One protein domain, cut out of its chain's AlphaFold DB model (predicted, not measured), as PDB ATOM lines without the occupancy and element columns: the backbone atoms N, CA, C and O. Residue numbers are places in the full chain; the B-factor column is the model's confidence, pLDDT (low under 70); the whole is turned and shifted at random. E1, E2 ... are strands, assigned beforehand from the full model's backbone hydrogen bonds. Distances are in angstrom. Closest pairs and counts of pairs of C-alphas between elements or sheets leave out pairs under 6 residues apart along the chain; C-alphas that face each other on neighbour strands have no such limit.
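This is residues 3 to 159 of the 168 residues of an uncharacterized protein of Solirubrobacterales bacterium (UniProt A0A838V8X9). With little regular structure, this all-strand domain winds in stacked turns whose short strands form a sandwich, two sheets face to face. Of 157 printed residues, 52 are in 14 strands, E1 to E14, with no named helix. Sheet E1 E3 E7 E9 E11 E13 E14 is parallel; sheet E2 E6 E5 E4 E8 E10 E12 is mixed. It is compact, radius of gyration of the C-alphas 14.9 A, spanning 41 by 34 by 28 A.

E1, residues 11-13, begins at C-alpha (148.556, 133.905, 70.579); E2 is 22-24, E3 31-33, E4 44-47, E5 52-55, E6 64-66, E7 72-74, E8 80-83, E9 90-92, E10 99-101, E11 108-111, E12 119-121; E13, 139-144, is 15.5 A long; E14, 154-159, ends at (141.889, 156.756, 82.215).

E4, E5 and E6 make a meander of hairpins, antiparallel in turn; N 45 and O 54 are within hydrogen-bond range, 2.8 A. The closest C-alphas of E8 and E9, 82 and 91, are 7.2 A apart.

The printed part has no cut; the long link, 122-138, includes residues 126-135, pLDDT under 70.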
ATOM      1  N   LEU A   3     148.426 123.246  72.830       97.62
ATOM      2  CA  LEU A   3     148.931 124.242  71.886       97.62
ATOM      3  C   LEU A   3     150.405 124.523  72.173       97.62
ATOM      4  O   LEU A   3     150.802 124.635  73.331       97.62
ATOM      5  N   TYR A   4     151.190 124.626  71.103       98.19
ATOM      6  CA  TYR A   4     152.615 124.938  71.138       98.19
ATOM      7  C   TYR A   4     152.860 126.096  70.171       98.19
ATOM      8  O   TYR A   4     152.620 125.914  68.977       98.19
ATOM      9  N   GLY A   5     153.292 127.253  70.674       97.75
ATOM     10  CA  GLY A   5     153.554 128.445  69.855       97.75
ATOM     11  C   GLY A   5     154.821 128.289  69.018       97.75
ATOM     12  O   GLY A   5     154.817 128.420  67.795       97.75
ATOM     13  N   GLY A   6     155.890 127.819  69.657       98.06
ATOM     14  CA  GLY A   6     157.187 127.688  69.016       98.06
ATOM     15  C   GLY A   6     158.002 128.952  69.240       98.06
ATOM     16  O   GLY A   6     158.181 129.355  70.378       98.06
ATOM     17  N   ALA A   7     158.616 129.489  68.187       98.06
ATOM     18  CA  ALA A   7     159.431 130.695  68.291       98.06
ATOM     19  C   ALA A   7     158.675 131.894  67.717       98.06
ATOM     20  O   ALA A   7     158.148 131.801  66.611       98.06
ATOM     21  N   GLY A   8     158.756 133.040  68.385       97.94
ATOM     22  CA  GLY A   8     157.997 134.232  68.019       97.94
ATOM     23  C   GLY A   8     157.105 134.677  69.169       97.94
ATOM     24  O   GLY A   8     157.252 134.195  70.278       97.94
ATOM     25  N   GLY A   9     156.258 135.674  68.925       97.81
ATOM     26  CA  GLY A   9     155.181 135.988  69.859       97.81
ATOM     27  C   GLY A   9     153.908 135.333  69.359       97.81
ATOM     28  O   GLY A   9     153.432 135.701  68.281       97.81
ATOM     29  N   ASP A  10     153.399 134.374  70.118       98.56
ATOM     30  CA  ASP A  10     152.262 133.551  69.738       98.56
ATOM     31  C   ASP A  10     151.019 133.887  70.565       98.56
ATOM     32  O   ASP A  10     151.087 134.108  71.771       98.56
ATOM     33  N   LEU A  11     149.856 133.885  69.910       97.75
ATOM     34  CA  LEU A  11     148.556 133.905  70.579       97.75
ATOM     35  C   LEU A  11     148.052 132.466  70.710       97.75
ATOM     36  O   LEU A  11     147.775 131.802  69.706       97.75
ATOM     37  N   LEU A  12     147.907 131.989  71.942       98.31
ATOM     38  CA  LEU A  12     147.475 130.634  72.262       98.31
ATOM     39  C   LEU A  12     146.045 130.646  72.808       98.31
ATOM     40  O   LEU A  12     145.826 130.633  74.017       98.31
ATOM     41  N   ALA A  13     145.069 130.648  71.900       97.06
ATOM     42  CA  ALA A  13     143.651 130.632  72.250       97.06
ATOM     43  C   ALA A  13     143.221 129.261  72.799       97.06
ATOM     44  O   ALA A  13     143.093 128.266  72.078       97.06
ATOM     45  N   ALA A  14     142.993 129.190  74.106       93.75
ATOM     46  CA  ALA A  14     142.383 128.038  74.739       93.75
ATOM     47  C   ALA A  14     140.910 127.942  74.333       93.75
ATOM     48  O   ALA A  14     140.138 128.869  74.546       93.75
ATOM     49  N   GLY A  15     140.478 126.759  73.889       89.50
ATOM     50  CA  GLY A  15     139.059 126.456  73.648       89.50
ATOM     51  C   GLY A  15     138.192 126.376  74.920       89.50
ATOM     52  O   GLY A  15     137.236 125.603  74.953       89.50
ATOM     53  N   GLY A  16     138.569 127.081  75.993       93.75
ATOM     54  CA  GLY A  16     137.829 127.208  77.245       93.75
ATOM     55  C   GLY A  16     138.655 126.979  78.514       93.75
ATOM     56  O   GLY A  16     139.549 126.130  78.562       93.75
ATOM     57  N   GLY A  17     138.271 127.655  79.601       93.69
ATOM     58  CA  GLY A  17     138.884 127.520  80.931       93.69
ATOM     59  C   GLY A  17     138.888 126.105  81.533       93.69
ATOM     60  O   GLY A  17     139.716 125.807  82.390       93.69
ATOM     61  N   CYS A  18     138.008 125.206  81.077       96.38
ATOM     62  CA  CYS A  18     137.965 123.797  81.499       96.38
ATOM     63  C   CYS A  18     138.306 122.803  80.372       96.38
ATOM     64  O   CYS A  18     137.939 121.631  80.456       96.38
ATOM     65  N   ALA A  19     138.984 123.246  79.308       96.06
ATOM     66  CA  ALA A  19     139.295 122.405  78.147       96.06
ATOM     67  C   ALA A  19     140.386 121.342  78.404       96.06
ATOM     68  O   ALA A  19     140.621 120.462  77.565       96.06
ATOM     69  N   GLY A  20     141.080 121.412  79.545       96.88
ATOM     70  CA  GLY A  20     142.230 120.569  79.860       96.88
ATOM     71  C   GLY A  20     143.425 120.769  78.921       96.88
ATOM     72  O   GLY A  20     143.384 121.535  77.960       96.88
ATOM     73  N   GLY A  21     144.487 119.997  79.149       97.69
ATOM     74  CA  GLY A  21     145.718 120.029  78.350       97.69
ATOM     75  C   GLY A  21     146.639 121.196  78.721       97.69
ATOM     76  O   GLY A  21     146.728 121.509  79.905       97.69
ATOM     77  N   ALA A  22     147.366 121.776  77.763       98.31
ATOM     78  CA  ALA A  22     148.404 122.776  78.022       98.31
ATOM     79  C   ALA A  22     148.528 123.836  76.919       98.31
ATOM     80  O   ALA A  22     148.371 123.523  75.736       98.31
ATOM     81  N   LEU A  23     148.882 125.051  77.325       98.75
ATOM     82  CA  LEU A  23     149.426 126.106  76.477       98.75
ATOM     83  C   LEU A  23     150.934 126.178  76.730       98.75
ATOM     84  O   LEU A  23     151.375 126.107  77.878       98.75
ATOM     85  N   VAL A  24     151.718 126.199  75.656       98.69
ATOM     86  CA  VAL A  24     153.177 126.270  75.713       98.69
ATOM     87  C   VAL A  24     153.648 127.265  74.659       98.69
ATOM     88  O   VAL A  24     153.800 126.878  73.503       98.69
ATOM     89  N   GLY A  25     153.875 128.519  75.054       98.38
ATOM     90  CA  GLY A  25     154.385 129.595  74.193       98.38
ATOM     91  C   GLY A  25     155.675 129.209  73.478       98.38
ATOM     92  O   GLY A  25     155.662 128.709  72.357       98.38
ATOM     93  N   GLY A  26     156.782 129.294  74.203       98.56
ATOM     94  CA  GLY A  26     158.101 128.910  73.719       98.56
ATOM     95  C   GLY A  26     159.026 130.121  73.763       98.56
ATOM     96  O   GLY A  26     158.948 130.912  74.700       98.56
ATOM     97  N   PRO A  27     160.019 130.230  72.868       98.19
ATOM     98  CA  PRO A  27     160.818 131.441  72.791       98.19
ATOM     99  C   PRO A  27     160.046 132.627  72.210       98.19
ATOM    100  O   PRO A  27     159.819 132.683  71.007       98.19
ATOM    101  N   GLY A  28     159.851 133.658  73.023       97.56
ATOM    102  CA  GLY A  28     159.402 134.969  72.576       97.56
ATOM    103  C   GLY A  28     158.518 135.619  73.621       97.56
ATOM    104  O   GLY A  28     158.937 135.691  74.775       97.56
ATOM    105  N   ARG A  29     157.388 136.191  73.201       97.31
ATOM    106  CA  ARG A  29     156.425 136.811  74.114       97.31
ATOM    107  C   ARG A  29     155.039 136.316  73.758       97.31
ATOM    108  O   ARG A  29     154.455 136.808  72.792       97.31
ATOM    109  N   ASP A  30     154.572 135.363  74.546       98.62
ATOM    110  CA  ASP A  30     153.417 134.545  74.201       98.62
ATOM    111  C   ASP A  30     152.213 134.868  75.086       98.62
ATOM    112  O   ASP A  30     152.358 135.104  76.288       98.62
ATOM    113  N   ASP A  31     151.029 134.871  74.479       98.50
ATOM    114  CA  ASP A  31     149.759 135.232  75.100       98.50
ATOM    115  C   ASP A  31     148.873 133.997  75.299       98.50
ATOM    116  O   ASP A  31     148.429 133.352  74.344       98.50
ATOM    117  N   ALA A  32     148.620 133.661  76.562       98.62
ATOM    118  CA  ALA A  32     147.659 132.646  76.959       98.62
ATOM    119  C   ALA A  32     146.250 133.251  76.952       98.62
ATOM    120  O   ALA A  32     145.810 133.843  77.942       98.62
ATOM    121  N   SER A  33     145.535 133.060  75.844       98.50
ATOM    122  CA  SER A  33     144.217 133.655  75.633       98.50
ATOM    123  C   SER A  33     143.083 132.703  75.982       98.50
ATOM    124  O   SER A  33     143.071 131.539  75.578       98.50
ATOM    125  N   PHE A  34     142.099 133.214  76.715       98.38
ATOM    126  CA  PHE A  34     140.865 132.520  77.065       98.38
ATOM    127  C   PHE A  34     139.625 133.171  76.446       98.38
ATOM    128  O   PHE A  34     138.509 132.813  76.832       98.38
ATOM    129  N   ALA A  35     139.802 134.028  75.436       96.94
ATOM    130  CA  ALA A  35     138.718 134.753  74.774       96.94
ATOM    131  C   ALA A  35     137.690 133.831  74.090       96.94
ATOM    132  O   ALA A  35     136.541 134.215  73.883       96.94
ATOM    133  N   GLU A  36     138.066 132.589  73.761       95.19
ATOM    134  CA  GLU A  36     137.146 131.573  73.225       95.19
ATOM    135  C   GLU A  36     136.397 130.786  74.314       95.19
ATOM    136  O   GLU A  36     135.644 129.852  74.016       95.19
ATOM    137  N   THR A  37     136.581 131.130  75.592       96.75
ATOM    138  CA  THR A  37     135.803 130.530  76.674       96.75
ATOM    139  C   THR A  37     134.347 130.951  76.525       96.75
ATOM    140  O   THR A  37     133.993 132.114  76.685       96.75
ATOM    141  N   ALA A  38     133.492 129.981  76.200       94.06
ATOM    142  CA  ALA A  38     132.052 130.189  76.161       94.06
ATOM    143  C   ALA A  38     131.522 130.626  77.533       94.06
ATOM    144  O   ALA A  38     132.103 130.266  78.560       94.06
ATOM    145  N   ALA A  39     130.378 131.315  77.520       96.19
ATOM    146  CA  ALA A  39     129.756 131.839  78.728       96.19
ATOM    147  C   ALA A  39     129.684 130.788  79.850       96.19
ATOM    148  O   ALA A  39     129.248 129.648  79.620       96.19
ATOM    149  N   HIS A  40     130.107 131.157  81.057       96.31
ATOM    150  CA  HIS A  40     130.338 130.219  82.149       96.31
ATOM    151  C   HIS A  40     129.814 130.699  83.507       96.31
ATOM    152  O   HIS A  40     129.680 131.889  83.770       96.31
ATOM    153  N   PRO A  41     129.511 129.769  84.432       96.12
ATOM    154  CA  PRO A  41     129.188 130.145  85.799       96.12
ATOM    155  C   PRO A  41     130.458 130.505  86.578       96.12
ATOM    156  O   PRO A  41     131.488 129.859  86.414       96.12
ATOM    157  N   GLY A  42     130.344 131.445  87.515       97.00
ATOM    158  CA  GLY A  42     131.451 131.810  88.404       97.00
ATOM    159  C   GLY A  42     132.597 132.497  87.668       97.00
ATOM    160  O   GLY A  42     132.369 133.134  86.649       97.00
ATOM    161  N   LEU A  43     133.805 132.368  88.213       98.50
ATOM    162  CA  LEU A  43     134.993 133.071  87.738       98.50
ATOM    163  C   LEU A  43     135.892 132.135  86.936       98.50
ATOM    164  O   LEU A  43     136.259 131.059  87.432       98.50
ATOM    165  N   LEU A  44     136.331 132.572  85.756       98.75
ATOM    166  CA  LEU A  44     137.533 132.013  85.152       98.75
ATOM    167  C   LEU A  44     138.741 132.583  85.900       98.75
ATOM    168  O   LEU A  44     138.902 133.784  86.079       98.75
ATOM    169  N   ILE A  45     139.611 131.703  86.379       98.81
ATOM    170  CA  ILE A  45     140.844 132.081  87.063       98.81
ATOM    171  C   ILE A  45     142.010 131.684  86.173       98.81
ATOM    172  O   ILE A  45     142.239 130.490  85.995       98.81
ATOM    173  N   VAL A  46     142.778 132.660  85.689       98.81
ATOM    174  CA  VAL A  46     144.027 132.469  84.937       98.81
ATOM    175  C   VAL A  46     145.192 132.837  85.850       98.81
ATOM    176  O   VAL A  46     145.289 133.959  86.348       98.81
ATOM    177  N   SER A  47     146.070 131.877  86.154       98.56
ATOM    178  CA  SER A  47     147.113 132.080  87.162       98.56
ATOM    179  C   SER A  47     148.460 131.508  86.748       98.56
ATOM    180  O   SER A  47     148.703 130.302  86.854       98.56
ATOM    181  N   PHE A  48     149.388 132.401  86.395       98.38
ATOM    182  CA  PHE A  48     150.777 132.034  86.125       98.38
ATOM    183  C   PHE A  48     151.498 131.437  87.338       98.38
ATOM    184  O   PHE A  48     152.139 130.402  87.169       98.38
ATOM    185  N   PRO A  49     151.359 131.955  88.579       97.31
ATOM    186  CA  PRO A  49     151.983 131.317  89.740       97.31
ATOM    187  C   PRO A  49     151.480 129.894  90.014       97.31
ATOM    188  O   PRO A  49     152.172 129.106  90.655       97.31
ATOM    189  N   ARG A  50     150.259 129.564  89.570       97.94
ATOM    190  CA  ARG A  50     149.682 128.217  89.687       97.94
ATOM    191  C   ARG A  50     149.886 127.363  88.441       97.94
ATOM    192  O   ARG A  50     149.512 126.193  88.483       97.94
ATOM    193  N   HIS A  51     150.453 127.921  87.371       98.44
ATOM    194  CA  HIS A  51     150.601 127.262  86.075       98.44
ATOM    195  C   HIS A  51     149.293 126.653  85.562       98.44
ATOM    196  O   HIS A  51     149.283 125.531  85.043       98.44
ATOM    197  N   ALA A  52     148.176 127.356  85.780       98.50
ATOM    198  CA  ALA A  52     146.865 126.829  85.444       98.50
ATOM    199  C   ALA A  52     145.806 127.908  85.213       98.50
ATOM    200  O   ALA A  52     145.809 128.942  85.888       98.50
ATOM    201  N   ALA A  53     144.835 127.567  84.366       98.69
ATOM    202  CA  ALA A  53     143.544 128.228  84.272       98.69
ATOM    203  C   ALA A  53     142.381 127.259  84.543       98.69
ATOM    204  O   ALA A  53     142.485 126.065  84.234       98.69
ATOM    205  N   TRP A  54     141.313 127.740  85.187       98.38
ATOM    206  CA  TRP A  54     140.112 126.950  85.502       98.38
ATOM    207  C   TRP A  54     138.907 127.830  85.842       98.38
ATOM    208  O   TRP A  54     139.082 128.949  86.309       98.38
ATOM    209  N   ILE A  55     137.695 127.282  85.714       98.62
ATOM    210  CA  ILE A  55     136.467 127.912  86.222       98.62
ATOM    211  C   ILE A  55     136.194 127.403  87.643       98.62
ATOM    212  O   ILE A  55     136.160 126.192  87.884       98.62
ATOM    213  N   ASP A  56     136.048 128.311  88.607       97.94
ATOM    214  CA  ASP A  56     136.110 128.016  90.045       97.94
ATOM    215  C   ASP A  56     134.944 127.172  90.594       97.94
ATOM    216  O   ASP A  56     135.153 126.306  91.451       97.94
ATOM    217  N   VAL A  57     133.731 127.376  90.078       98.00
ATOM    218  CA  VAL A  57     132.513 126.677  90.522       98.00
ATOM    219  C   VAL A  57     132.231 125.375  89.764       98.00
ATOM    220  O   VAL A  57     131.375 124.587  90.184       98.00
ATOM    221  N   VAL A  58     132.943 125.102  88.665       97.50
ATOM    222  CA  VAL A  58     132.716 123.908  87.838       97.50
ATOM    223  C   VAL A  58     133.393 122.690  88.471       97.50
ATOM    224  O   VAL A  58     134.610 122.495  88.408       97.50
ATOM    225  N   LYS A  59     132.586 121.811  89.076       96.00
ATOM    226  CA  LYS A  59     133.068 120.534  89.623       96.00
ATOM    227  C   LYS A  59     133.649 119.666  88.511       96.00
ATOM    228  O   LYS A  59     132.996 119.430  87.501       96.00
ATOM    229  N   GLY A  60     134.854 119.147  88.732       95.31
ATOM    230  CA  GLY A  60     135.545 118.331  87.734       95.31
ATOM    231  C   GLY A  60     136.079 119.131  86.544       95.31
ATOM    232  O   GLY A  60     136.384 118.522  85.529       95.31
ATOM    233  N   CYS A  61     136.208 120.460  86.647       96.56
ATOM    234  CA  CYS A  61     136.859 121.275  85.621       96.56
ATOM    235  C   CYS A  61     138.256 120.729  85.286       96.56
ATOM    236  O   CYS A  61     139.126 120.627  86.160       96.56
ATOM    237  N   HIS A  62     138.477 120.381  84.017       97.38
ATOM    238  CA  HIS A  62     139.795 119.981  83.539       97.38
ATOM    239  C   HIS A  62     140.631 121.241  83.324       97.38
ATOM    240  O   HIS A  62     140.478 121.938  82.326       97.38
ATOM    241  N   LYS A  63     141.507 121.541  84.281       98.12
ATOM    242  CA  LYS A  63     142.339 122.746  84.233       98.12
ATOM    243  C   LYS A  63     143.241 122.744  83.005       98.12
ATOM    244  O   LYS A  63     143.829 121.712  82.674       98.12
ATOM    245  N   VAL A  64     143.390 123.905  82.384       98.62
ATOM    246  CA  VAL A  64     144.387 124.125  81.334       98.62
ATOM    247  C   VAL A  64     145.715 124.442  82.011       98.62
ATOM    248  O   VAL A  64     145.760 125.307  82.880       98.62
ATOM    249  N   HIS A  65     146.784 123.730  81.666       98.69
ATOM    250  CA  HIS A  65     148.132 124.033  82.139       98.69
ATOM    251  C   HIS A  65     148.718 125.222  81.371       98.69
ATOM    252  O   HIS A  65     148.592 125.279  80.152       98.69
ATOM    253  N   LEU A  66     149.372 126.132  82.090       98.69
ATOM    254  CA  LEU A  66     150.082 127.284  81.529       98.69
ATOM    255  C   LEU A  66     151.581 127.089  81.744       98.69
ATOM    256  O   LEU A  66     152.032 126.931  82.890       98.69
ATOM    257  N   ALA A  67     152.346 127.073  80.662       98.50
ATOM    258  CA  ALA A  67     153.786 126.918  80.725       98.50
ATOM    259  C   ALA A  67     154.452 128.170  81.308       98.50
ATOM    260  O   ALA A  67     153.924 129.275  81.310       98.50
ATOM    261  N   THR A  68     155.682 128.016  81.800       97.94
ATOM    262  CA  THR A  68     156.509 129.163  82.225       97.94
ATOM    263  C   THR A  68     156.921 130.077  81.070       97.94
ATOM    264  O   THR A  68     157.465 131.151  81.319       97.94
ATOM    265  N   SER A  69     156.755 129.593  79.839       98.31
ATOM    266  CA  SER A  69     157.007 130.310  78.592       98.31
ATOM    267  C   SER A  69     155.787 131.080  78.093       98.31
ATOM    268  O   SER A  69     155.832 131.555  76.977       98.31
ATOM    269  N   ASP A  70     154.699 131.140  78.862       98.56
ATOM    270  CA  ASP A  70     153.596 132.057  78.586       98.56
ATOM    271  C   ASP A  70     153.853 133.337  79.402       98.56
ATOM    272  O   ASP A  70     154.105 133.279  80.616       98.56
ATOM    273  N   GLU A  71     153.860 134.498  78.747       98.19
ATOM    274  CA  GLU A  71     154.210 135.781  79.369       98.19
ATOM    275  C   GLU A  71     153.036 136.741  79.511       98.19
ATOM    276  O   GLU A  71     153.063 137.581  80.411       98.19
ATOM    277  N   ASP A  72     152.022 136.623  78.669       98.69
ATOM    278  CA  ASP A  72     150.867 137.510  78.618       98.69
ATOM    279  C   ASP A  72     149.571 136.697  78.753       98.69
ATOM    280  O   ASP A  72     149.570 135.476  78.570       98.69
ATOM    281  N   MET A  73     148.486 137.345  79.170       98.75
ATOM    282  CA  MET A  73     147.197 136.674  79.318       98.75
ATOM    283  C   MET A  73     146.026 137.544  78.880       98.75
ATOM    284  O   MET A  73     145.972 138.744  79.171       98.75
ATOM    285  N   GLU A  74     145.045 136.879  78.292       98.75
ATOM    286  CA  GLU A  74     143.741 137.430  77.950       98.75
ATOM    287  C   GLU A  74     142.642 136.590  78.612       98.75
ATOM    288  O   GLU A  74     142.673 135.355  78.571       98.75
ATOM    289  N   GLY A  75     141.701 137.280  79.252       98.44
ATOM    290  CA  GLY A  75     140.536 136.715  79.919       98.44
ATOM    291  C   GLY A  75     139.450 136.191  78.976       98.44
ATOM    292  O   GLY A  75     139.668 135.971  77.781       98.44
ATOM    293  N   SER A  76     138.283 135.920  79.545       98.31
ATOM    294  CA  SER A  76     137.046 135.568  78.857       98.31
ATOM    295  C   SER A  76     136.123 136.784  78.725       98.31
ATOM    296  O   SER A  76     136.433 137.866  79.183       98.31
ATOM    297  N   PHE A  77     134.960 136.617  78.095       97.25
ATOM    298  CA  PHE A  77     133.932 137.671  78.034       97.25
ATOM    299  C   PHE A  77     132.962 137.655  79.242       97.25
ATOM    300  O   PHE A  77     131.872 138.227  79.151       97.25
ATOM    301  N   ASP A  78     133.311 136.943  80.317       97.81
ATOM    302  CA  ASP A  78     132.612 136.897  81.608       97.81
ATOM    303  C   ASP A  78     133.591 137.312  82.729       97.81
ATOM    304  O   ASP A  78     134.754 137.587  82.478       97.81
ATOM    305  N   ASP A  79     133.136 137.348  83.986       98.56
ATOM    306  CA  ASP A  79     133.971 137.759  85.120       98.56
ATOM    307  C   ASP A  79     135.220 136.866  85.314       98.56
ATOM    308  O   ASP A  79     135.123 135.658  85.587       98.56
ATOM    309  N   ASP A  80     136.395 137.495  85.343       98.88
ATOM    310  CA  ASP A  80     137.679 136.816  85.457       98.88
ATOM    311  C   ASP A  80     138.491 137.173  86.713       98.88
ATOM    312  O   ASP A  80     138.302 138.168  87.426       98.88
ATOM    313  N   VAL A  81     139.489 136.331  86.984       98.81
ATOM    314  CA  VAL A  81     140.607 136.615  87.883       98.81
ATOM    315  C   VAL A  81     141.919 136.342  87.162       98.81
ATOM    316  O   VAL A  81     142.320 135.187  86.997       98.81
ATOM    317  N   LEU A  82     142.625 137.411  86.808       98.88
ATOM    318  CA  LEU A  82     143.877 137.370  86.063       98.88
ATOM    319  C   LEU A  82     145.057 137.630  87.007       98.88
ATOM    320  O   LEU A  82     145.165 138.687  87.636       98.88
ATOM    321  N   ILE A  83     145.939 136.636  87.156       98.38
ATOM    322  CA  ILE A  83     147.048 136.647  88.119       98.38
ATOM    323  C   ILE A  83     148.383 136.466  87.391       98.38
ATOM    324  O   ILE A  83     148.781 135.342  87.060       98.38
ATOM    325  N   GLY A  84     149.099 137.580  87.241       97.81
ATOM    326  CA  GLY A  84     150.445 137.676  86.693       97.81
ATOM    327  C   GLY A  84     151.519 137.099  87.615       97.81
ATOM    328  O   GLY A  84     151.248 136.556  88.699       97.81
ATOM    329  N   ASN A  85     152.766 137.182  87.156       95.06
ATOM    330  CA  ASN A  85     153.931 136.642  87.844       95.06
ATOM    331  C   ASN A  85     154.902 137.755  88.291       95.06
ATOM    332  O   ASN A  85     154.482 138.768  88.819       95.06
ATOM    333  N   ALA A  86     156.212 137.510  88.286       94.12
ATOM    334  CA  ALA A  86     157.206 138.505  88.706       94.12
ATOM    335  C   ALA A  86     157.886 139.219  87.524       94.12
ATOM    336  O   ALA A  86     158.682 140.137  87.744       94.12
ATOM    337  N   ARG A  87     157.660 138.719  86.306       95.00
ATOM    338  CA  ARG A  87     158.103 139.290  85.031       95.00
ATOM    339  C   ARG A  87     157.064 140.328  84.596       95.00
ATOM    340  O   ARG A  87     156.012 140.423  85.201       95.00
ATOM    341  N   ALA A  88     157.374 141.111  83.568       96.44
ATOM    342  CA  ALA A  88     156.376 141.988  82.968       96.44
ATOM    343  C   ALA A  88     155.323 141.148  82.231       96.44
ATOM    344  O   ALA A  88     155.701 140.333  81.386       96.44
ATOM    345  N   ASN A  89     154.044 141.369  82.537       98.25
ATOM    346  CA  ASN A  89     152.913 140.750  81.848       98.25
ATOM    347  C   ASN A  89     152.071 141.811  81.111       98.25
ATOM    348  O   ASN A  89     151.902 142.932  81.597       98.25
ATOM    349  N   SER A  90     151.513 141.477  79.947       98.25
ATOM    350  CA  SER A  90     150.314 142.142  79.418       98.25
ATOM    351  C   SER A  90     149.088 141.378  79.907       98.25
ATOM    352  O   SER A  90     149.071 140.152  79.845       98.25
ATOM    353  N   MET A  91     148.083 142.094  80.404       98.69
ATOM    354  CA  MET A  91     146.842 141.511  80.910       98.69
ATOM    355  C   MET A  91     145.662 142.253  80.287       98.69
ATOM    356  O   MET A  91     145.566 143.474  80.445       98.69
ATOM    357  N   LEU A  92     144.789 141.525  79.598       98.19
ATOM    358  CA  LEU A  92     143.551 142.040  79.013       98.19
ATOM    359  C   LEU A  92     142.361 141.297  79.630       98.19
ATOM    360  O   LEU A  92     142.320 140.074  79.544       98.19
ATOM    361  N   GLY A  93     141.437 142.035  80.253       96.19
ATOM    362  CA  GLY A  93     140.220 141.467  80.854       96.19
ATOM    363  C   GLY A  93     139.253 140.944  79.808       96.19
ATOM    364  O   GLY A  93     138.972 139.759  79.802       96.19
ATOM    365  N   GLN A  94     138.921 141.806  78.832       96.62
ATOM    366  CA  GLN A  94     137.675 141.751  78.046       96.62
ATOM    367  C   GLN A  94     136.471 142.167  78.922       96.62
ATOM    368  O   GLN A  94     136.656 142.491  80.087       96.62
ATOM    369  N   PRO A  95     135.249 142.325  78.377       95.44
ATOM    370  CA  PRO A  95     134.093 142.674  79.200       95.44
ATOM    371  C   PRO A  95     133.841 141.657  80.319       95.44
ATOM    372  O   PRO A  95     133.688 140.475  80.040       95.44
ATOM    373  N   GLY A  96     133.691 142.143  81.550       96.50
ATOM    374  CA  GLY A  96     133.502 141.326  82.751       96.50
ATOM    375  C   GLY A  96     133.740 142.171  84.006       96.50
ATOM    376  O   GLY A  96     134.233 143.290  83.922       96.50
ATOM    377  N   GLN A  97     133.320 141.714  85.191       97.94
ATOM    378  CA  GLN A  97     133.740 142.330  86.459       97.94
ATOM    379  C   GLN A  97     135.025 141.676  86.963       97.94
ATOM    380  O   GLN A  97     135.005 140.830  87.875       97.94
ATOM    381  N   ASP A  98     136.155 142.115  86.426       98.62
ATOM    382  CA  ASP A  98     137.397 141.375  86.565       98.62
ATOM    383  C   ASP A  98     138.199 141.753  87.809       98.62
ATOM    384  O   ASP A  98     137.963 142.731  88.543       98.62
ATOM    385  N   ARG A  99     139.179 140.894  88.098       98.50
ATOM    386  CA  ARG A  99     140.188 141.105  89.136       98.50
ATOM    387  C   ARG A  99     141.575 140.898  88.559       98.50
ATOM    388  O   ARG A  99     141.973 139.769  88.280       98.50
ATOM    389  N   PHE A 100     142.352 141.974  88.514       98.44
ATOM    390  CA  PHE A 100     143.729 141.953  88.036       98.44
ATOM    391  C   PHE A 100     144.732 141.985  89.187       98.44
ATOM    392  O   PHE A 100     144.668 142.853  90.065       98.44
ATOM    393  N   TYR A 101     145.706 141.075  89.139       97.06
ATOM    394  CA  TYR A 101     146.823 141.003  90.076       97.06
ATOM    395  C   TYR A 101     148.151 140.811  89.328       97.06
ATOM    396  O   TYR A 101     148.516 139.683  89.005       97.06
ATOM    397  N   GLY A 102     148.911 141.886  89.112       95.31
ATOM    398  CA  GLY A 102     150.196 141.830  88.400       95.31
ATOM    399  C   GLY A 102     151.307 141.096  89.162       95.31
ATOM    400  O   GLY A 102     152.114 140.413  88.560       95.31
ATOM    401  N   ASN A 103     151.309 141.119  90.505       91.44
ATOM    402  CA  ASN A 103     152.315 140.454  91.366       91.44
ATOM    403  C   ASN A 103     153.779 140.926  91.183       91.44
ATOM    404  O   ASN A 103     154.723 140.306  91.707       91.44
ATOM    405  N   GLY A 104     153.960 142.120  90.613       88.38
ATOM    406  CA  GLY A 104     155.257 142.755  90.381       88.38
ATOM    407  C   GLY A 104     155.709 142.605  88.935       88.38
ATOM    408  O   GLY A 104     155.059 141.944  88.158       88.38
ATOM    409  N   GLY A 105     156.852 143.199  88.591       92.12
ATOM    410  CA  GLY A 105     157.182 143.396  87.179       92.12
ATOM    411  C   GLY A 105     156.526 144.665  86.632       92.12
ATOM    412  O   GLY A 105     155.747 145.333  87.319       92.12
ATOM    413  N   ASP A 106     156.928 145.059  85.428       95.62
ATOM    414  CA  ASP A 106     156.385 146.239  84.752       95.62
ATOM    415  C   ASP A 106     155.201 145.837  83.869       95.62
ATOM    416  O   ASP A 106     155.297 145.803  82.645       95.62
ATOM    417  N   ASP A 107     154.089 145.509  84.523       97.38
ATOM    418  CA  ASP A 107     152.881 145.015  83.863       97.38
ATOM    419  C   ASP A 107     152.164 146.102  83.058       97.38
ATOM    420  O   ASP A 107     152.195 147.286  83.407       97.38
ATOM    421  N   THR A 108     151.464 145.706  82.001       97.50
ATOM    422  CA  THR A 108     150.435 146.526  81.355       97.50
ATOM    423  C   THR A 108     149.091 145.841  81.540       97.50
ATOM    424  O   THR A 108     148.851 144.800  80.943       97.50
ATOM    425  N   ILE A 109     148.225 146.448  82.349       98.06
ATOM    426  CA  ILE A 109     146.839 146.016  82.535       98.06
ATOM    427  C   ILE A 109     145.946 146.910  81.674       98.06
ATOM    428  O   ILE A 109     145.998 148.137  81.824       98.06
ATOM    429  N   ASP A 110     145.166 146.311  80.775       96.62
ATOM    430  CA  ASP A 110     144.129 146.992  79.999       96.62
ATOM    431  C   ASP A 110     142.738 146.536  80.455       96.62
ATOM    432  O   ASP A 110     142.307 145.428  80.154       96.62
ATOM    433  N   ALA A 111     142.087 147.423  81.205       96.00
ATOM    434  CA  ALA A 111     140.785 147.276  81.851       96.00
ATOM    435  C   ALA A 111     139.828 148.367  81.334       96.00
ATOM    436  O   ALA A 111     139.266 149.157  82.083       96.00
ATOM    437  N   ARG A 112     139.808 148.574  80.014       94.19
ATOM    438  CA  ARG A 112     138.981 149.605  79.352       94.19
ATOM    439  C   ARG A 112     137.880 148.982  78.513       94.19
ATOM    440  O   ARG A 112     137.651 149.404  77.378       94.19
ATOM    441  N   ASP A 113     137.281 147.924  79.023       92.00
ATOM    442  CA  ASP A 113     136.314 147.081  78.321       92.00
ATOM    443  C   ASP A 113     134.864 147.591  78.407       92.00
ATOM    444  O   ASP A 113     133.975 147.039  77.753       92.00
ATOM    445  N   GLY A 114     134.608 148.677  79.144       92.81
ATOM    446  CA  GLY A 114     133.267 149.229  79.297       92.81
ATOM    447  C   GLY A 114     132.475 148.665  80.483       92.81
ATOM    448  O   GLY A 114     131.333 149.095  80.685       92.81
ATOM    449  N   VAL A 115     133.045 147.755  81.277       94.62
ATOM    450  CA  VAL A 115     132.442 147.164  82.477       94.62
ATOM    451  C   VAL A 115     133.252 147.564  83.710       94.62
ATOM    452  O   VAL A 115     134.460 147.725  83.674       94.62
ATOM    453  N   ARG A 116     132.565 147.821  84.831       96.12
ATOM    454  CA  ARG A 116     133.239 148.210  86.076       96.12
ATOM    455  C   ARG A 116     133.915 146.995  86.704       96.12
ATOM    456  O   ARG A 116     133.214 146.124  87.224       96.12
ATOM    457  N   ASP A 117     135.230 147.063  86.834       97.31
ATOM    458  CA  ASP A 117     136.018 146.032  87.501       97.31
ATOM    459  C   ASP A 117     135.832 145.964  89.015       97.31
ATOM    460  O   ASP A 117     135.435 146.921  89.695       97.31
ATOM    461  N   PHE A 118     136.214 144.822  89.589       97.00
ATOM    462  CA  PHE A 118     136.229 144.647  91.036       97.00
ATOM    463  C   PHE A 118     137.534 145.135  91.673       97.00
ATOM    464  O   PHE A 118     137.513 145.752  92.745       97.00
ATOM    465  N   SER A 119     138.686 144.854  91.055       96.12
ATOM    466  CA  SER A 119     139.981 145.324  91.563       96.12
ATOM    467  C   SER A 119     141.081 145.307  90.512       96.12
ATOM    468  O   SER A 119     141.270 144.300  89.841       96.12
ATOM    469  N   ILE A 120     141.897 146.363  90.501       96.44
ATOM    470  CA  ILE A 120     143.064 146.481  89.627       96.44
ATOM    471  C   ILE A 120     144.313 146.682  90.489       96.44
ATOM    472  O   ILE A 120     144.467 147.715  91.150       96.44
ATOM    473  N   GLN A 121     145.212 145.699  90.498       94.69
ATOM    474  CA  GLN A 121     146.503 145.772  91.178       94.69
ATOM    475  C   GLN A 121     147.641 145.499  90.190       94.69
ATOM    476  O   GLN A 121     147.747 144.392  89.677       94.69
ATOM    477  N   CYS A 122     148.544 146.466  90.003       93.31
ATOM    478  CA  CYS A 122     149.756 146.253  89.206       93.31
ATOM    479  C   CYS A 122     150.866 145.610  90.065       93.31
ATOM    480  O   CYS A 122     151.039 144.395  90.107       93.31
ATOM    481  N   GLY A 123     151.593 146.418  90.842       87.38
ATOM    482  CA  GLY A 123     152.757 145.953  91.591       87.38
ATOM    483  C   GLY A 123     152.455 145.043  92.786       87.38
ATOM    484  O   GLY A 123     151.321 144.883  93.250       87.38
ATOM    485  N   ARG A 124     153.523 144.463  93.350       84.62
ATOM    486  CA  ARG A 124     153.443 143.638  94.567       84.62
ATOM    487  C   ARG A 124     152.848 144.419  95.723       84.62
ATOM    488  O   ARG A 124     153.208 145.573  95.953       84.62
ATOM    489  N   GLY A 125     152.053 143.733  96.529       72.62
ATOM    490  CA  GLY A 125     151.504 144.300  97.746       72.62
ATOM    491  C   GLY A 125     150.312 143.525  98.264       72.62
ATOM    492  O   GLY A 125     149.762 142.667  97.579       72.62
ATOM    493  N   THR A 126     149.924 143.856  99.488       66.25
ATOM    494  CA  THR A 126     148.635 143.449 100.047       66.25
ATOM    495  C   THR A 126     147.647 144.590  99.863       66.25
ATOM    496  O   THR A 126     148.011 145.758 100.050       66.25
ATOM    497  N   LEU A 127     146.407 144.256  99.491       61.12
ATOM    498  CA  LEU A 127     145.313 145.224  99.489       61.12
ATOM    499  C   LEU A 127     145.189 145.857 100.886       61.12
ATOM    500  O   LEU A 127     145.396 145.172 101.894       61.12
ATOM    501  N   PRO A 128     144.848 147.152 100.975       55.56
ATOM    502  CA  PRO A 128     144.629 147.795 102.260       55.56
ATOM    503  C   PRO A 128     143.468 147.110 102.997       55.56
ATOM    504  O   PRO A 128     142.333 147.085 102.524       55.56
ATOM    505  N   ALA A 129     143.747 146.562 104.180       59.09
ATOM    506  CA  ALA A 129     142.724 146.059 105.093       59.09
ATOM    507  C   ALA A 129     142.427 147.126 106.156       59.09
ATOM    508  O   ALA A 129     143.302 147.918 106.494       59.09
ATOM    509  N   LYS A 130     141.223 147.120 106.751       57.16
ATOM    510  CA  LYS A 130     140.736 148.138 107.719       57.16
ATOM    511  C   LYS A 130     141.720 148.523 108.846       57.16
ATOM    512  O   LYS A 130     141.549 149.577 109.448       57.16
ATOM    513  N   LYS A 131     142.711 147.678 109.162       52.81
ATOM    514  CA  LYS A 131     143.753 147.914 110.181       52.81
ATOM    515  C   LYS A 131     145.198 147.782 109.672       52.81
ATOM    516  O   LYS A 131     146.118 147.920 110.475       52.81
ATOM    517  N   HIS A 132     145.414 147.529 108.380       51.53
ATOM    518  CA  HIS A 132     146.750 147.347 107.813       51.53
ATOM    519  C   HIS A 132     146.947 148.239 106.586       51.53
ATOM    520  O   HIS A 132     146.227 148.076 105.596       51.53
ATOM    521  N   PRO A 133     147.916 149.174 106.628       57.59
ATOM    522  CA  PRO A 133     148.265 149.952 105.460       57.59
ATOM    523  C   PRO A 133     148.820 149.035 104.373       57.59
ATOM    524  O   PRO A 133     149.509 148.048 104.628       57.59
ATOM    525  N   ALA A 134     148.510 149.407 103.147       61.94
ATOM    526  CA  ALA A 134     148.928 148.733 101.941       61.94
ATOM    527  C   ALA A 134     150.468 148.647 101.816       61.94
ATOM    528  O   ALA A 134     151.155 149.672 101.758       61.94
ATOM    529  N   THR A 135     151.025 147.438 101.719       69.38
ATOM    530  CA  THR A 135     152.478 147.207 101.573       69.38
ATOM    531  C   THR A 135     152.898 147.055 100.106       69.38
ATOM    532  O   THR A 135     152.053 146.885  99.235       69.38
ATOM    533  N   GLY A 136     154.203 147.137  99.813       70.50
ATOM    534  CA  GLY A 136     154.770 146.826  98.490       70.50
ATOM    535  C   GLY A 136     155.053 148.029  97.577       70.50
ATOM    536  O   GLY A 136     154.787 149.178  97.944       70.50
ATOM    537  N   ARG A 137     155.659 147.771  96.410       80.12
ATOM    538  CA  ARG A 137     156.199 148.781  95.478       80.12
ATOM    539  C   ARG A 137     155.277 148.931  94.272       80.12
ATOM    540  O   ARG A 137     154.869 147.925  93.704       80.12
ATOM    541  N   SER A 138     154.997 150.173  93.878       86.94
ATOM    542  CA  SER A 138     154.278 150.439  92.631       86.94
ATOM    543  C   SER A 138     155.135 150.077  91.417       86.94
ATOM    544  O   SER A 138     156.310 150.447  91.372       86.94
ATOM    545  N   SER A 139     154.546 149.393  90.444       91.69
ATOM    546  CA  SER A 139     155.156 149.052  89.154       91.69
ATOM    547  C   SER A 139     154.080 148.989  88.072       91.69
ATOM    548  O   SER A 139     152.893 149.104  88.385       91.69
ATOM    549  N   GLY A 140     154.496 148.888  86.812       94.62
ATOM    550  CA  GLY A 140     153.569 148.751  85.692       94.62
ATOM    551  C   GLY A 140     152.609 149.929  85.489       94.62
ATOM    552  O   GLY A 140     152.736 151.020  86.068       94.62
ATOM    553  N   ARG A 141     151.631 149.705  84.619       96.50
ATOM    554  CA  ARG A 141     150.632 150.676  84.190       96.50
ATOM    555  C   ARG A 141     149.262 150.025  84.111       96.50
ATOM    556  O   ARG A 141     149.126 148.975  83.495       96.50
ATOM    557  N   ALA A 142     148.260 150.720  84.637       97.12
ATOM    558  CA  ALA A 142     146.860 150.403  84.388       97.12
ATOM    559  C   ALA A 142     146.263 151.398  83.389       97.12
ATOM    560  O   ALA A 142     146.428 152.619  83.515       97.12
ATOM    561  N   LEU A 143     145.574 150.865  82.393       96.31
ATOM    562  CA  LEU A 143     144.644 151.587  81.550       96.31
ATOM    563  C   LEU A 143     143.244 151.230  82.037       96.31
ATOM    564  O   LEU A 143     142.931 150.050  82.078       96.31
ATOM    565  N   THR A 144     142.444 152.215  82.439       95.75
ATOM    566  CA  THR A 144     141.140 151.943  83.073       95.75
ATOM    567  C   THR A 144     140.048 152.828  82.514       95.75
ATOM    568  O   THR A 144     140.331 153.898  81.954       95.75
ATOM    569  N   ASP A 145     138.807 152.437  82.736       93.19
ATOM    570  CA  ASP A 145     137.660 153.302  82.575       93.19
ATOM    571  C   ASP A 145     137.491 154.254  83.776       93.19
ATOM    572  O   ASP A 145     138.045 154.038  84.864       93.19
ATOM    573  N   PRO A 146     136.754 155.374  83.614       91.75
ATOM    574  CA  PRO A 146     136.524 156.328  84.701       91.75
ATOM    575  C   PRO A 146     135.676 155.773  85.849       91.75
ATOM    576  O   PRO A 146     135.663 156.349  86.939       91.75
ATOM    577  N   PHE A 147     134.912 154.710  85.593       92.69
ATOM    578  CA  PHE A 147     134.084 154.067  86.602       92.69
ATOM    579  C   PHE A 147     134.803 152.928  87.323       92.69
ATOM    580  O   PHE A 147     134.246 152.443  88.297       92.69
ATOM    581  N   ASP A 148     136.019 152.539  86.964       95.31
ATOM    582  CA  ASP A 148     136.721 151.484  87.695       95.31
ATOM    583  C   ASP A 148     137.107 151.876  89.121       95.31
ATOM    584  O   ASP A 148     137.187 153.064  89.471       95.31
ATOM    585  N   PRO A 149     137.331 150.885  90.002       94.75
ATOM    586  CA  PRO A 149     137.943 151.138  91.292       94.75
ATOM    587  C   PRO A 149     139.328 151.782  91.105       94.75
ATOM    588  O   PRO A 149     140.049 151.443  90.168       94.75
ATOM    589  N   PRO A 150     139.756 152.671  92.020       93.44
ATOM    590  CA  PRO A 150     141.093 153.251  91.966       93.44
ATOM    591  C   PRO A 150     142.179 152.160  91.906       93.44
ATOM    592  O   PRO A 150     142.269 151.362  92.850       93.44
ATOM    593  N   PRO A 151     143.029 152.127  90.859       93.06
ATOM    594  CA  PRO A 151     144.072 151.119  90.758       93.06
ATOM    595  C   PRO A 151     145.076 151.226  91.893       93.06
ATOM    596  O   PRO A 151     145.484 152.312  92.320       93.06
ATOM    597  N   PHE A 152     145.521 150.073  92.367       90.50
ATOM    598  CA  PHE A 152     146.433 149.968  93.484       90.50
ATOM    599  C   PHE A 152     147.835 149.570  93.012       90.50
ATOM    600  O   PHE A 152     148.013 148.667  92.198       90.50
ATOM    601  N   LYS A 153     148.864 150.245  93.544       91.25
ATOM    602  CA  LYS A 153     150.290 149.976  93.247       91.25
ATOM    603  C   LYS A 153     150.631 149.989  91.753       91.25
ATOM    604  O   LYS A 153     151.563 149.314  91.328       91.25
ATOM    605  N   CYS A 154     149.941 150.809  90.974       93.38
ATOM    606  CA  CYS A 154     150.318 151.099  89.597       93.38
ATOM    607  C   CYS A 154     151.263 152.301  89.574       93.38
ATOM    608  O   CYS A 154     151.007 153.306  90.239       93.38
ATOM    609  N   ALA A 155     152.391 152.191  88.865       94.38
ATOM    610  CA  ALA A 155     153.323 153.313  88.730       94.38
ATOM    611  C   ALA A 155     152.721 154.426  87.865       94.38
ATOM    612  O   ALA A 155     152.953 155.607  88.117       94.38
ATOM    613  N   THR A 156     151.908 154.047  86.879       95.38
ATOM    614  CA  THR A 156     151.100 154.979  86.094       95.38
ATOM    615  C   THR A 156     149.674 154.462  85.949       95.38
ATOM    616  O   THR A 156     149.436 153.257  85.883       95.38
ATOM    617  N   VAL A 157     148.721 155.387  85.907       95.38
ATOM    618  CA  VAL A 157     147.317 155.104  85.608       95.38
ATOM    619  C   VAL A 157     146.892 156.067  84.516       95.38
ATOM    620  O   VAL A 157     147.176 157.264  84.599       95.38
ATOM    621  N   LYS A 158     146.237 155.550  83.481       94.50
ATOM    622  CA  LYS A 158     145.639 156.370  82.433       94.50
ATOM    623  C   LYS A 158     144.184 155.969  82.272       94.50
ATOM    624  O   LYS A 158     143.893 154.855  81.853       94.50
ATOM    625  N   HIS A 159     143.298 156.918  82.535       87.94
ATOM    626  CA  HIS A 159     141.889 156.756  82.215       87.94
ATOM    627  C   HIS A 159     141.704 156.903  80.704       87.94
ATOM    628  O   HIS A 159     142.142 157.895  80.109       87.94
TER     629      HIS A 159